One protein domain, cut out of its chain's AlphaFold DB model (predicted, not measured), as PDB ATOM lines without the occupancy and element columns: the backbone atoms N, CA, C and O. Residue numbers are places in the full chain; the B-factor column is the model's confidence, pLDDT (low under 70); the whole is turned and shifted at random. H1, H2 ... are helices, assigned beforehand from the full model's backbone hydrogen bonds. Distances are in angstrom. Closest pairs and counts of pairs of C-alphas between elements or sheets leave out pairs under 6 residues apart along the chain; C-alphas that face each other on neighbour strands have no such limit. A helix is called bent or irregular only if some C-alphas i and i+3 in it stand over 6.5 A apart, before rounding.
ATOM      1  N   HIS A  26     -31.841 -34.617  -3.527       70.62
ATOM      2  CA  HIS A  26     -31.698 -33.160  -3.528       70.62
ATOM      3  C   HIS A  26     -31.008 -32.613  -2.270       70.62
ATOM      4  O   HIS A  26     -30.277 -31.621  -2.357       70.62
ATOM      5  N   ASP A  27     -31.203 -33.236  -1.107       74.56
ATOM      6  CA  ASP A  27     -30.557 -32.808   0.132       74.56
ATOM      7  C   ASP A  27     -29.075 -33.182   0.137       74.56
ATOM      8  O   ASP A  27     -28.248 -32.400   0.614       74.56
ATOM      9  N   LEU A  28     -28.714 -34.334  -0.445       75.44
ATOM     10  CA  LEU A  28     -27.311 -34.698  -0.662       75.44
ATOM     11  C   LEU A  28     -26.622 -33.727  -1.612       75.44
ATOM     12  O   LEU A  28     -25.505 -33.304  -1.337       75.44
ATOM     13  N   LEU A  29     -27.293 -33.323  -2.689       72.06
ATOM     14  CA  LEU A  29     -26.776 -32.309  -3.604       72.06
ATOM     15  C   LEU A  29     -26.562 -30.964  -2.904       72.06
ATOM     16  O   LEU A  29     -25.502 -30.371  -3.058       72.06
ATOM     17  N   ARG A  30     -27.510 -30.499  -2.082       72.12
ATOM     18  CA  ARG A  30     -27.344 -29.254  -1.304       72.12
ATOM     19  C   ARG A  30     -26.187 -29.328  -0.308       72.12
ATOM     20  O   ARG A  30     -25.445 -28.364  -0.147       72.12
ATOM     21  N   LEU A  31     -26.023 -30.460   0.372       74.81
ATOM     22  CA  LEU A  31     -24.892 -30.685   1.276       74.81
ATOM     23  C   LEU A  31     -23.560 -30.723   0.530       74.81
ATOM     24  O   LEU A  31     -22.555 -30.202   1.009       74.81
ATOM     25  N   TYR A  32     -23.549 -31.351  -0.640       73.06
ATOM     26  CA  TYR A  32     -22.362 -31.479  -1.466       73.06
ATOM     27  C   TYR A  32     -21.828 -30.115  -1.899       73.06
ATOM     28  O   TYR A  32     -20.631 -29.837  -1.803       73.06
ATOM     29  N   THR A  33     -22.733 -29.234  -2.307       67.56
ATOM     30  CA  THR A  33     -22.395 -27.900  -2.798       67.56
ATOM     31  C   THR A  33     -21.970 -26.982  -1.662       67.56
ATOM     32  O   THR A  33     -20.976 -26.275  -1.801       67.56
ATOM     33  N   ALA A  34     -22.617 -27.084  -0.497       75.25
ATOM     34  CA  ALA A  34     -22.215 -26.378   0.722       75.25
ATOM     35  C   ALA A  34     -20.785 -26.723   1.191       75.25
ATOM     36  O   ALA A  34     -20.160 -25.946   1.912       75.25
ATOM     37  N   ASN A  35     -20.241 -27.869   0.768       73.75
ATOM     38  CA  ASN A  35     -18.871 -28.288   1.068       73.75
ATOM     39  C   ASN A  35     -17.856 -27.907  -0.027       73.75
ATOM     40  O   ASN A  35     -16.714 -28.377  -0.000       73.75
ATOM     41  N   ASN A  36     -18.235 -27.032  -0.966       69.00
ATOM     42  CA  ASN A  36     -17.395 -26.561  -2.071       69.00
ATOM     43  C   ASN A  36     -16.766 -27.714  -2.869       69.00
ATOM     44  O   ASN A  36     -15.586 -27.658  -3.240       69.00
ATOM     45  N   LEU A  37     -17.534 -28.785  -3.072       70.56
ATOM     46  CA  LEU A  37     -17.156 -29.890  -3.939       70.56
ATOM     47  C   LEU A  37     -17.663 -29.606  -5.350       70.56
ATOM     48  O   LEU A  37     -18.807 -29.198  -5.560       70.56
ATOM     49  N   THR A  38     -16.781 -29.777  -6.329       66.19
ATOM     50  CA  THR A  38     -17.097 -29.473  -7.720       66.19
ATOM     51  C   THR A  38     -18.003 -30.546  -8.306       66.19
ATOM     52  O   THR A  38     -17.865 -31.733  -8.028       66.19
ATOM     53  N   PHE A  39     -18.898 -30.152  -9.211       59.06
ATOM     54  CA  PHE A  39     -19.729 -31.111  -9.945       59.06
ATOM     55  C   PHE A  39     -18.915 -32.159 -10.710       59.06
ATOM     56  O   PHE A  39     -19.395 -33.271 -10.891       59.06
ATOM     57  N   SER A  40     -17.677 -31.853 -11.113       58.06
ATOM     58  CA  SER A  40     -16.770 -32.832 -11.725       58.06
ATOM     59  C   SER A  40     -16.501 -34.056 -10.839       58.06
ATOM     60  O   SER A  40     -16.058 -35.077 -11.354       58.06
ATOM     61  N   CYS A  41     -16.826 -33.982  -9.545       70.44
ATOM     62  CA  CYS A  41     -16.617 -35.032  -8.558       70.44
ATOM     63  C   CYS A  41     -17.896 -35.691  -8.064       70.44
ATOM     64  O   CYS A  41     -17.865 -36.410  -7.066       70.44
ATOM     65  N   LEU A  42     -19.023 -35.487  -8.748       68.75
ATOM     66  CA  LEU A  42     -20.294 -36.089  -8.360       68.75
ATOM     67  C   LEU A  42     -20.280 -37.632  -8.249       68.75
ATOM     68  O   LEU A  42     -21.002 -38.158  -7.405       68.75
ATOM     69  N   PRO A  43     -19.445 -38.397  -8.985       69.12
ATOM     70  CA  PRO A  43     -19.323 -39.842  -8.752       69.12
ATOM     71  C   PRO A  43     -18.925 -40.209  -7.317       69.12
ATOM     72  O   PRO A  43     -19.204 -41.312  -6.865       69.12
ATOM     73  N   TYR A  44     -18.315 -39.278  -6.576       70.56
ATOM     74  CA  TYR A  44     -17.959 -39.470  -5.173       70.56
ATOM     75  C   TYR A  44     -19.135 -39.336  -4.202       70.56
ATOM     76  O   TYR A  44     -18.968 -39.657  -3.030       70.56
ATOM     77  N   VAL A  45     -20.309 -38.868  -4.637       69.69
ATOM     78  CA  VAL A  45     -21.500 -38.782  -3.767       69.69
ATOM     79  C   VAL A  45     -22.545 -39.843  -4.025       69.69
ATOM     80  O   VAL A  45     -23.441 -40.025  -3.207       69.69
ATOM     81  N   SER A  46     -22.450 -40.530  -5.156       67.81
ATOM     82  CA  SER A  46     -23.323 -41.644  -5.477       67.81
ATOM     83  C   SER A  46     -22.670 -42.959  -5.056       67.81
ATOM     84  O   SER A  46     -21.494 -43.021  -4.700       67.81
ATOM     85  N   LYS A  47     -23.424 -44.054  -5.135       71.88
ATOM     86  CA  LYS A  47     -22.880 -45.412  -4.985       71.88
ATOM     87  C   LYS A  47     -22.062 -45.877  -6.194       71.88
ATOM     88  O   LYS A  47     -21.642 -47.031  -6.221       71.88
ATOM     89  N   GLU A  48     -21.888 -45.031  -7.210       71.19
ATOM     90  CA  GLU A  48     -21.207 -45.434  -8.435       71.19
ATOM     91  C   GLU A  48     -19.732 -45.746  -8.167       71.19
ATOM     92  O   GLU A  48     -19.083 -45.193  -7.273       71.19
ATOM     93  N   THR A  49     -19.196 -46.675  -8.953       74.69
ATOM     94  CA  THR A  49     -17.760 -46.913  -8.997       74.69
ATOM     95  C   THR A  49     -17.073 -45.691  -9.590       74.69
ATOM     96  O   THR A  49     -17.488 -45.143 -10.608       74.69
ATOM     97  N   ILE A  50     -15.994 -45.265  -8.945       80.12
ATOM     98  CA  ILE A  50     -15.252 -44.088  -9.372       80.12
ATOM     99  C   ILE A  50     -14.197 -44.533 -10.361       80.12
ATOM    100  O   ILE A  50     -13.318 -45.321 -10.018       80.12
ATOM    101  N   THR A  51     -14.256 -44.033 -11.583       79.25
ATOM    102  CA  THR A  51     -13.224 -44.318 -12.578       79.25
ATOM    103  C   THR A  51     -11.922 -43.579 -12.232       79.25
ATOM    104  O   THR A  51     -11.931 -42.490 -11.655       79.25
ATOM    105  N   ALA A  52     -10.768 -44.153 -12.581       80.06
ATOM    106  CA  ALA A  52      -9.461 -43.562 -12.274       80.06
ATOM    107  C   ALA A  52      -9.288 -42.155 -12.858       80.06
ATOM    108  O   ALA A  52      -8.684 -41.287 -12.232       80.06
ATOM    109  N   CYS A  53      -9.857 -41.914 -14.032       75.38
ATOM    110  CA  CYS A  53      -9.879 -40.605 -14.672       75.38
ATOM    111  C   CYS A  53     -10.704 -39.552 -13.917       75.38
ATOM    112  O   CYS A  53     -10.207 -38.440 -13.745       75.38
ATOM    113  N   ASP A  54     -11.886 -39.902 -13.396       78.00
ATOM    114  CA  ASP A  54     -12.681 -39.001 -12.551       78.00
ATOM    115  C   ASP A  54     -11.930 -38.677 -11.258       78.00
ATOM    116  O   ASP A  54     -11.829 -37.517 -10.865       78.00
ATOM    117  N   CYS A  55     -11.333 -39.695 -10.632       82.38
ATOM    118  CA  CYS A  55     -10.567 -39.521  -9.402       82.38
ATOM    119  C   CYS A  55      -9.421 -38.517  -9.557       82.38
ATOM    120  O   CYS A  55      -9.225 -37.633  -8.719       82.38
ATOM    121  N   MET A  56      -8.654 -38.637 -10.642       79.19
ATOM    122  CA  MET A  56      -7.495 -37.777 -10.861       79.19
ATOM    123  C   MET A  56      -7.897 -36.349 -11.194       79.19
ATOM    124  O   MET A  56      -7.311 -35.419 -10.642       79.19
ATOM    125  N   ALA A  57      -8.921 -36.171 -12.031       75.62
ATOM    126  CA  ALA A  57      -9.439 -34.843 -12.325       75.62
ATOM    127  C   ALA A  57      -9.957 -34.158 -11.048       75.62
ATOM    128  O   ALA A  57      -9.642 -33.000 -10.797       75.62
ATOM    129  N   CYS A  58     -10.643 -34.899 -10.176       77.81
ATOM    130  CA  CYS A  58     -11.116 -34.392  -8.890       77.81
ATOM    131  C   CYS A  58     -10.017 -33.920  -7.949       77.81
ATOM    132  O   CYS A  58     -10.096 -32.814  -7.411       77.81
ATOM    133  N   ASN A  59      -8.980 -34.737  -7.769       79.62
ATOM    134  CA  ASN A  59      -7.853 -34.377  -6.915       79.62
ATOM    135  C   ASN A  59      -7.083 -33.163  -7.444       79.62
ATOM    136  O   ASN A  59      -6.541 -32.403  -6.643       79.62
ATOM    137  N   ARG A  60      -7.037 -32.982  -8.769       75.56
ATOM    138  CA  ARG A  60      -6.392 -31.831  -9.406       75.56
ATOM    139  C   ARG A  60      -7.229 -30.559  -9.271       75.56
ATOM    140  O   ARG A  60      -6.688 -29.509  -8.941       75.56
ATOM    141  N   ASP A  61      -8.528 -30.652  -9.544       70.75
ATOM    142  CA  ASP A  61      -9.408 -29.484  -9.668       70.75
ATOM    143  C   ASP A  61      -9.895 -28.962  -8.309       70.75
ATOM    144  O   ASP A  61     -10.327 -27.817  -8.206       70.75
ATOM    145  N   THR A  62      -9.822 -29.786  -7.257       74.88
ATOM    146  CA  THR A  62     -10.279 -29.418  -5.912       74.88
ATOM    147  C   THR A  62      -9.149 -29.525  -4.881       74.88
ATOM    148  O   THR A  62      -8.818 -30.622  -4.420       74.88
ATOM    149  N   PRO A  63      -8.584 -28.392  -4.424       76.31
ATOM    150  CA  PRO A  63      -7.647 -28.378  -3.307       76.31
ATOM    151  C   PRO A  63      -8.275 -28.971  -2.042       76.31
ATOM    152  O   PRO A  63      -9.405 -28.633  -1.674       76.31
ATOM    153  N   ASN A  64      -7.531 -29.840  -1.354       78.38
ATOM    154  CA  ASN A  64      -8.006 -30.580  -0.179       78.38
ATOM    155  C   ASN A  64      -9.299 -31.374  -0.451       78.38
ATOM    156  O   ASN A  64     -10.148 -31.497   0.434       78.38
ATOM    157  N   PHE A  65      -9.454 -31.906  -1.674       82.31
ATOM    158  CA  PHE A  65     -10.623 -32.681  -2.099       82.31
ATOM    159  C   PHE A  65     -11.046 -33.717  -1.057       82.31
ATOM    160  O   PHE A  65     -12.200 -33.724  -0.633       82.31
ATOM    161  N   LYS A  66     -10.096 -34.528  -0.574       83.00
ATOM    162  CA  LYS A  66     -10.334 -35.508   0.488       83.00
ATOM    163  C   LYS A  66     -11.032 -34.910   1.711       83.00
ATOM    164  O   LYS A  66     -11.986 -35.494   2.216       83.00
ATOM    165  N   ASP A  67     -10.548 -33.786   2.232       84.06
ATOM    166  CA  ASP A  67     -11.083 -33.219   3.469       84.06
ATOM    167  C   ASP A  67     -12.487 -32.664   3.276       84.06
ATOM    168  O   ASP A  67     -13.357 -32.916   4.111       84.06
ATOM    169  N   ARG A  68     -12.727 -32.003   2.139       84.75
ATOM    170  CA  ARG A  68     -14.057 -31.529   1.740       84.75
ATOM    171  C   ARG A  68     -15.031 -32.689   1.551       84.75
ATOM    172  O   ARG A  68     -16.137 -32.650   2.080       84.75
ATOM    173  N   MET A  69     -14.595 -33.747   0.867       86.38
ATOM    174  CA  MET A  69     -15.373 -34.971   0.684       86.38
ATOM    175  C   MET A  69     -15.710 -35.585   2.045       86.38
ATOM    176  O   MET A  69     -16.873 -35.854   2.318       86.38
ATOM    177  N   CYS A  70     -14.734 -35.774   2.932       85.44
ATOM    178  CA  CYS A  70     -15.001 -36.403   4.221       85.44
ATOM    179  C   CYS A  70     -15.899 -35.570   5.132       85.44
ATOM    180  O   CYS A  70     -16.726 -36.148   5.836       85.44
ATOM    181  N   LYS A  71     -15.803 -34.238   5.070       87.06
ATOM    182  CA  LYS A  71     -16.742 -33.348   5.756       87.06
ATOM    183  C   LYS A  71     -18.168 -33.522   5.220       87.06
ATOM    184  O   LYS A  71     -19.089 -33.723   6.007       87.06
ATOM    185  N   PHE A  72     -18.337 -33.555   3.896       87.12
ATOM    186  CA  PHE A  72     -19.627 -33.851   3.269       87.12
ATOM    187  C   PHE A  72     -20.191 -35.211   3.722       87.12
ATOM    188  O   PHE A  72     -21.354 -35.289   4.112       87.12
ATOM    189  N   PHE A  73     -19.377 -36.273   3.730       87.06
ATOM    190  CA  PHE A  73     -19.809 -37.608   4.167       87.06
ATOM    191  C   PHE A  73     -20.251 -37.615   5.635       87.06
ATOM    192  O   PHE A  73     -21.245 -38.254   5.978       87.06
ATOM    193  N   GLU A  74     -19.539 -36.902   6.506       87.19
ATOM    194  CA  GLU A  74     -19.904 -36.774   7.915       87.19
ATOM    195  C   GLU A  74     -21.253 -36.056   8.090       87.19
ATOM    196  O   GLU A  74     -22.126 -36.537   8.816       87.19
ATOM    197  N   GLU A  75     -21.463 -34.943   7.386       88.12
ATOM    198  CA  GLU A  75     -22.717 -34.181   7.424       88.12
ATOM    199  C   GLU A  75     -23.895 -34.966   6.829       88.12
ATOM    200  O   GLU A  75     -24.978 -35.001   7.417       88.12
ATOM    201  N   ALA A  76     -23.684 -35.655   5.706       86.12
ATOM    202  CA  ALA A  76     -24.686 -36.521   5.089       86.12
ATOM    203  C   ALA A  76     -25.113 -37.655   6.036       86.12
ATOM    204  O   ALA A  76     -26.305 -37.945   6.170       86.12
ATOM    205  N   ARG A  77     -24.162 -38.254   6.764       85.69
ATOM    206  CA  ARG A  77     -24.454 -39.269   7.785       85.69
ATOM    207  C   ARG A  77     -25.234 -38.707   8.968       85.69
ATOM    208  O   ARG A  77     -26.197 -39.342   9.388       85.69
ATOM    209  N   LYS A  78     -24.874 -37.521   9.474       87.12
ATOM    210  CA  LYS A  78     -25.628 -36.836  10.546       87.12
ATOM    211  C   LYS A  78     -27.081 -36.562  10.145       87.12
ATOM    212  O   LYS A  78     -27.952 -36.545  11.005       87.12
ATOM    213  N   LYS A  79     -27.350 -36.404   8.845       86.69
ATOM    214  CA  LYS A  79     -28.699 -36.249   8.278       86.69
ATOM    215  C   LYS A  79     -29.388 -37.568   7.890       86.69
ATOM    216  O   LYS A  79     -30.397 -37.538   7.194       86.69
ATOM    217  N   GLY A  80     -28.858 -38.720   8.301       84.38
ATOM    218  CA  GLY A  80     -29.475 -40.026   8.041       84.38
ATOM    219  C   GLY A  80     -29.365 -40.511   6.593       84.38
ATOM    220  O   GLY A  80     -30.052 -41.450   6.214       84.38
ATOM    221  N   LYS A  81     -28.493 -39.914   5.768       83.94
ATOM    222  CA  LYS A  81     -28.322 -40.284   4.350       83.94
ATOM    223  C   LYS A  81     -27.188 -41.289   4.114       83.94
ATOM    224  O   LYS A  81     -26.688 -41.404   2.998       83.94
ATOM    225  N   ALA A  82     -26.756 -42.009   5.154       79.06
ATOM    226  CA  ALA A  82     -25.619 -42.933   5.087       79.06
ATOM    227  C   ALA A  82     -25.791 -44.000   3.991       79.06
ATOM    228  O   ALA A  82     -24.847 -44.277   3.251       79.06
ATOM    229  N   ASP A  83     -27.011 -44.513   3.834       79.75
ATOM    230  CA  ASP A  83     -27.340 -45.571   2.878       79.75
ATOM    231  C   ASP A  83     -27.257 -45.135   1.420       79.75
ATOM    232  O   ASP A  83     -27.348 -45.987   0.548       79.75
ATOM    233  N   HIS A  84     -27.086 -43.848   1.122       75.31
ATOM    234  CA  HIS A  84     -26.935 -43.340  -0.244       75.31
ATOM    235  C   HIS A  84     -25.468 -43.159  -0.655       75.31
ATOM    236  O   HIS A  84     -25.186 -42.954  -1.834       75.31
ATOM    237  N   LEU A  85     -24.537 -43.252   0.298       78.25
ATOM    238  CA  LEU A  85     -23.124 -42.958   0.090       78.25
ATOM    239  C   LEU A  85     -22.341 -44.187  -0.390       78.25
ATOM    240  O   LEU A  85     -22.693 -45.336  -0.114       78.25
ATOM    241  N   ASN A  86     -21.227 -43.945  -1.080       77.62
ATOM    242  CA  ASN A  86     -20.296 -44.999  -1.474       77.62
ATOM    243  C   ASN A  86     -19.577 -45.581  -0.242       77.62
ATOM    244  O   ASN A  86     -18.770 -44.895   0.386       77.62
ATOM    245  N   GLY A  87     -19.817 -46.856   0.074       76.19
ATOM    246  CA  GLY A  87     -19.241 -47.514   1.254       76.19
ATOM    247  C   GLY A  87     -17.707 -47.514   1.298       76.19
ATOM    248  O   GLY A  87     -17.125 -47.336   2.365       76.19
ATOM    249  N   ASN A  88     -17.034 -47.616   0.145       76.62
ATOM    250  CA  ASN A  88     -15.569 -47.569   0.098       76.62
ATOM    251  C   ASN A  88     -15.043 -46.187   0.505       76.62
ATOM    252  O   ASN A  88     -14.055 -46.090   1.229       76.62
ATOM    253  N   LEU A  89     -15.722 -45.114   0.088       78.38
ATOM    254  CA  LEU A  89     -15.368 -43.751   0.487       78.38
ATOM    255  C   LEU A  89     -15.760 -43.442   1.932       78.38
ATOM    256  O   LEU A  89     -15.014 -42.747   2.620       78.38
ATOM    257  N   VAL A  90     -16.883 -43.989   2.417       79.44
ATOM    258  CA  VAL A  90     -17.241 -43.913   3.842       79.44
ATOM    259  C   VAL A  90     -16.093 -44.471   4.676       79.44
ATOM    260  O   VAL A  90     -15.642 -43.783   5.585       79.44
ATOM    261  N   ASN A  91     -15.578 -45.653   4.328       77.75
ATOM    262  CA  ASN A  91     -14.465 -46.291   5.036       77.75
ATOM    263  C   ASN A  91     -13.185 -45.447   4.997       77.75
ATOM    264  O   ASN A  91     -12.492 -45.322   6.008       77.75
ATOM    265  N   VAL A  92     -12.896 -44.806   3.861       80.19
ATOM    266  CA  VAL A  92     -11.798 -43.836   3.773       80.19
ATOM    267  C   VAL A  92     -12.019 -42.697   4.769       80.19
ATOM    268  O   VAL A  92     -11.137 -42.402   5.571       80.19
ATOM    269  N   CYS A  93     -13.200 -42.090   4.797       80.69
ATOM    270  CA  CYS A  93     -13.459 -40.924   5.635       80.69
ATOM    271  C   CYS A  93     -13.606 -41.221   7.130       80.69
ATOM    272  O   CYS A  93     -13.235 -40.381   7.949       80.69
ATOM    273  N   THR A  94     -14.079 -42.407   7.504       76.81
ATOM    274  CA  THR A  94     -14.168 -42.845   8.906       76.81
ATOM    275  C   THR A  94     -12.834 -43.323   9.459       76.81
ATOM    276  O   THR A  94     -12.626 -43.259  10.669       76.81
ATOM    277  N   SER A  95     -11.896 -43.725   8.595       71.38
ATOM    278  CA  SER A  95     -10.541 -44.090   9.018       71.38
ATOM    279  C   SER A  95      -9.737 -42.907   9.579       71.38
ATOM    280  O   SER A  95      -8.723 -43.132  10.232       71.38
ATOM    281  N   LYS A  96     -10.206 -41.653   9.425       61.16
ATOM    282  CA  LYS A  96      -9.554 -40.439   9.966       61.16
ATOM    283  C   LYS A  96      -9.256 -40.499  11.469       61.16
ATOM    284  O   LYS A  96      -8.280 -39.896  11.897       61.16
ATOM    285  N   ALA A  97     -10.051 -41.231  12.254       63.84
ATOM    286  CA  ALA A  97      -9.811 -41.403  13.690       63.84
ATOM    287  C   ALA A  97      -8.505 -42.165  14.004       63.84
ATOM    288  O   ALA A  97      -7.948 -42.019  15.085       63.84
ATOM    289  N   ILE A  98      -8.021 -42.969  13.053       65.62
ATOM    290  CA  ILE A  98      -6.822 -43.815  13.174       65.62
ATOM    291  C   ILE A  98      -5.721 -43.327  12.209       65.62
ATOM    292  O   ILE A  98      -4.534 -43.563  12.422       65.62
ATOM    293  N   CYS A  99      -6.108 -42.600  11.159       71.44
ATOM    294  CA  CYS A  99      -5.274 -42.258  10.017       71.44
ATOM    295  C   CYS A  99      -5.246 -40.739   9.799       71.44
ATOM    296  O   CYS A  99      -6.052 -40.216   9.022       71.44
ATOM    297  N   PRO A 100      -4.306 -40.013  10.435       66.56
ATOM    298  CA  PRO A 100      -4.244 -38.555  10.328       66.56
ATOM    299  C   PRO A 100      -3.945 -38.084   8.894       66.56
ATOM    300  O   PRO A 100      -4.445 -37.047   8.464       66.56
ATOM    301  N   ASN A 101      -3.205 -38.883   8.112       71.94
ATOM    302  CA  ASN A 101      -2.703 -38.506   6.788       71.94
ATOM    303  C   ASN A 101      -3.121 -39.492   5.691       71.94
ATOM    304  O   ASN A 101      -2.294 -40.195   5.118       71.94
ATOM    305  N   ILE A 102      -4.413 -39.531   5.370       71.69
ATOM    306  CA  ILE A 102      -4.875 -40.200   4.145       71.69
ATOM    307  C   ILE A 102      -4.394 -39.381   2.927       71.69
ATOM    308  O   ILE A 102      -4.671 -38.172   2.883       71.69
ATOM    309  N   PRO A 103      -3.717 -39.994   1.943       76.50
ATOM    310  CA  PRO A 103      -3.221 -39.298   0.755       76.50
ATOM    311  C   PRO A 103      -4.334 -38.810  -0.183       76.50
ATOM    312  O   PRO A 103      -5.327 -39.502  -0.397       76.50
ATOM    313  N   ASN A 104      -4.131 -37.652  -0.820       78.44
ATOM    314  CA  ASN A 104      -5.013 -37.119  -1.870       78.44
ATOM    315  C   ASN A 104      -4.653 -37.684  -3.262       78.44
ATOM    316  O   ASN A 104      -4.615 -36.955  -4.250       78.44
ATOM    317  N   GLN A 105      -4.309 -38.974  -3.321       83.94
ATOM    318  CA  GLN A 105      -3.876 -39.662  -4.540       83.94
ATOM    319  C   GLN A 105      -4.804 -40.835  -4.848       83.94
ATOM    320  O   GLN A 105      -5.250 -41.532  -3.938       83.94
ATOM    321  N   CYS A 106      -5.081 -41.074  -6.125       84.75
ATOM    322  CA  CYS A 106      -5.907 -42.194  -6.575       84.75
ATOM    323  C   CYS A 106      -5.140 -43.512  -6.514       84.75
ATOM    324  O   CYS A 106      -3.951 -43.550  -6.830       84.75
ATOM    325  N   CYS A 107      -5.818 -44.600  -6.154       83.81
ATOM    326  CA  CYS A 107      -5.242 -45.934  -6.266       83.81
ATOM    327  C   CYS A 107      -5.004 -46.277  -7.739       83.81
ATOM    328  O   CYS A 107      -5.773 -45.861  -8.612       83.81
ATOM    329  N   ASN A 108      -3.955 -47.056  -8.018       80.75
ATOM    330  CA  ASN A 108      -3.774 -47.604  -9.353       80.75
ATOM    331  C   ASN A 108      -4.904 -48.618  -9.603       80.75
ATOM    332  O   ASN A 108      -5.014 -49.584  -8.849       80.75
ATOM    333  N   PRO A 109      -5.739 -48.435 -10.638       75.06
ATOM    334  CA  PRO A 109      -6.863 -49.331 -10.894       75.06
ATOM    335  C   PRO A 109      -6.451 -50.757 -11.284       75.06
ATOM    336  O   PRO A 109      -7.306 -51.638 -11.333       75.06
ATOM    337  N   SER A 110      -5.175 -50.983 -11.609       73.38
ATOM    338  CA  SER A 110      -4.620 -52.318 -11.857       73.38
ATOM    339  C   SER A 110      -4.271 -53.073 -10.568       73.38
ATOM    340  O   SER A 110      -3.976 -54.264 -10.633       73.38
ATOM    341  N   ASP A 111      -4.278 -52.406  -9.408       73.94
ATOM    342  CA  ASP A 111      -4.084 -53.070  -8.122       73.94
ATOM    343  C   ASP A 111      -5.348 -53.867  -7.748       73.94
ATOM    344  O   ASP A 111      -6.471 -53.381  -7.876       73.94
ATOM    345  N   SER A 112      -5.175 -55.093  -7.253       55.22
ATOM    346  CA  SER A 112      -6.276 -56.020  -6.935       55.22
ATOM    347  C   SER A 112      -7.172 -55.578  -5.769       55.22
ATOM    348  O   SER A 112      -8.258 -56.123  -5.588       55.22
ATOM    349  N   SER A 113      -6.738 -54.606  -4.964       59.38
ATOM    350  CA  SER A 113      -7.519 -54.022  -3.870       59.38
ATOM    351  C   SER A 113      -6.993 -52.627  -3.501       59.38
ATOM    352  O   SER A 113      -5.811 -52.342  -3.728       59.38
ATOM    353  N   PRO A 114      -7.834 -51.741  -2.922       62.28
ATOM    354  CA  PRO A 114      -7.360 -50.494  -2.328       62.28
ATOM    355  C   PRO A 114      -6.265 -50.804  -1.304       62.28
ATOM    356  O   PRO A 114      -6.469 -51.615  -0.402       62.28
ATOM    357  N   LYS A 115      -5.084 -50.195  -1.456       71.50
ATOM    358  CA  LYS A 115      -3.933 -50.513  -0.606       71.50
ATOM    359  C   LYS A 115      -4.119 -49.904   0.780       71.50
ATOM    360  O   LYS A 115      -4.248 -48.686   0.911       71.50
ATOM    361  N   TYR A 116      -4.080 -50.750   1.805       73.19
ATOM    362  CA  TYR A 116      -4.039 -50.333   3.202       73.19
ATOM    363  C   TYR A 116      -2.637 -50.566   3.772       73.19
ATOM    364  O   TYR A 116      -2.062 -51.637   3.600       73.19
ATOM    365  N   GLY A 117      -2.090 -49.573   4.469       73.56
ATOM    366  CA  GLY A 117      -0.841 -49.678   5.218       73.56
ATOM    367  C   GLY A 117      -1.098 -49.348   6.680       73.56
ATOM    368  O   GLY A 117      -1.625 -48.282   6.980       73.56
ATOM    369  N   LYS A 118      -0.758 -50.267   7.594       74.69
ATOM    370  CA  LYS A 118      -1.015 -50.123   9.044       74.69
ATOM    371  C   LYS A 118      -2.483 -49.773   9.372       74.69
ATOM    372  O   LYS A 118      -2.747 -48.976  10.262       74.69
ATOM    373  N   GLY A 119      -3.431 -50.342   8.621       72.56
ATOM    374  CA  GLY A 119      -4.868 -50.072   8.778       72.56
ATOM    375  C   GLY A 119      -5.367 -48.784   8.112       72.56
ATOM    376  O   GLY A 119      -6.564 -48.517   8.148       72.56
ATOM    377  N   CYS A 120      -4.488 -48.017   7.460       76.50
ATOM    378  CA  CYS A 120      -4.833 -46.758   6.807       76.50
ATOM    379  C   CYS A 120      -4.886 -46.875   5.286       76.50
ATOM    380  O   CYS A 120      -3.975 -47.463   4.701       76.50
ATOM    381  N   PRO A 121      -5.900 -46.291   4.622       79.94
ATOM    382  CA  PRO A 121      -5.934 -46.247   3.170       79.94
ATOM    383  C   PRO A 121      -4.766 -45.402   2.649       79.94
ATOM    384  O   PRO A 121      -4.569 -44.258   3.058       79.94
ATOM    385  N   LEU A 122      -3.986 -45.976   1.732       83.00
ATOM    386  CA  LEU A 122      -2.827 -45.332   1.104       83.00
ATOM    387  C   LEU A 122      -3.207 -44.514  -0.141       83.00
ATOM    388  O   LEU A 122      -2.363 -43.831  -0.721       83.00
TER     389      LEU A 122
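This is residues 26 to 122 of the 300 residues of an uncharacterized protein of Varroa destructor (UniProt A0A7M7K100). Five short helices cross one another at steep angles in a small cluster, with H5 crossing H4, H1 packing on the later part of H4, and H2 and H3 forming a second crossed pair. A winding stretch without named elements, residues 98 to 122, makes the end of the longest axis away from H1. The printed part has 97 residues, with H1 to H5 in chain order and no named strand: all helix. It is compact, with a radius of gyration of the C-alphas of 12.7 A and spans of 34 by 27 by 22 A.

Find C-alpha 65 at (-10.623, -32.681, -2.099); from there H4, residues 65 to 78, runs 20.1 A. H5, residues 87 to 97, runs 16.8 A and ends at (-9.811, -41.403, 13.690); it is only just irregular, C-alphas 94 and 97 being 6.6 A apart. H3 is residues 52 to 61, 14.3 A. H1, residues 26 to 34, begins at (-31.698, -33.160, -3.528) and runs 12.4 A. H2, residues 39 to 44, 9.8 A, is irregular, with C-alphas 40 and 43 8.0 A apart.

Start at the hub, H4: its residues 69 to 74 touch H5 about perpendicular, at 83 degrees, closest at C-alphas 70 and 93, 5.0 A. Its residues 72 to 76 touch H1, closest at C-alphas 32 and 72, 6.0 A, at a steep tilt of 41 degrees, opposite ways. H3 and H4 only just touch, only at the corner, with 3 pairs of C-alphas within 8 A, the closest 59 and 65, 5.8 A. H2 touches H3, closest at C-alphas 41 and 58, 5.5 A, at a steep tilt of 48 degrees. H1, H3 and H4 have every O i to N i+4 pair within hydrogen-bond range; H5 has 5 of 7, H2 0 of 2 but 2 of 3 O i to N i+3 pairs.

Look to C-alphas 26 and 118 for the two farthest apart, 37.2 A. The printed part has no cut, and no link is long. Mean pLDDT of the printed part is 75.9; 16 residues are under 70, among them 38 to 40 and 112 to 114.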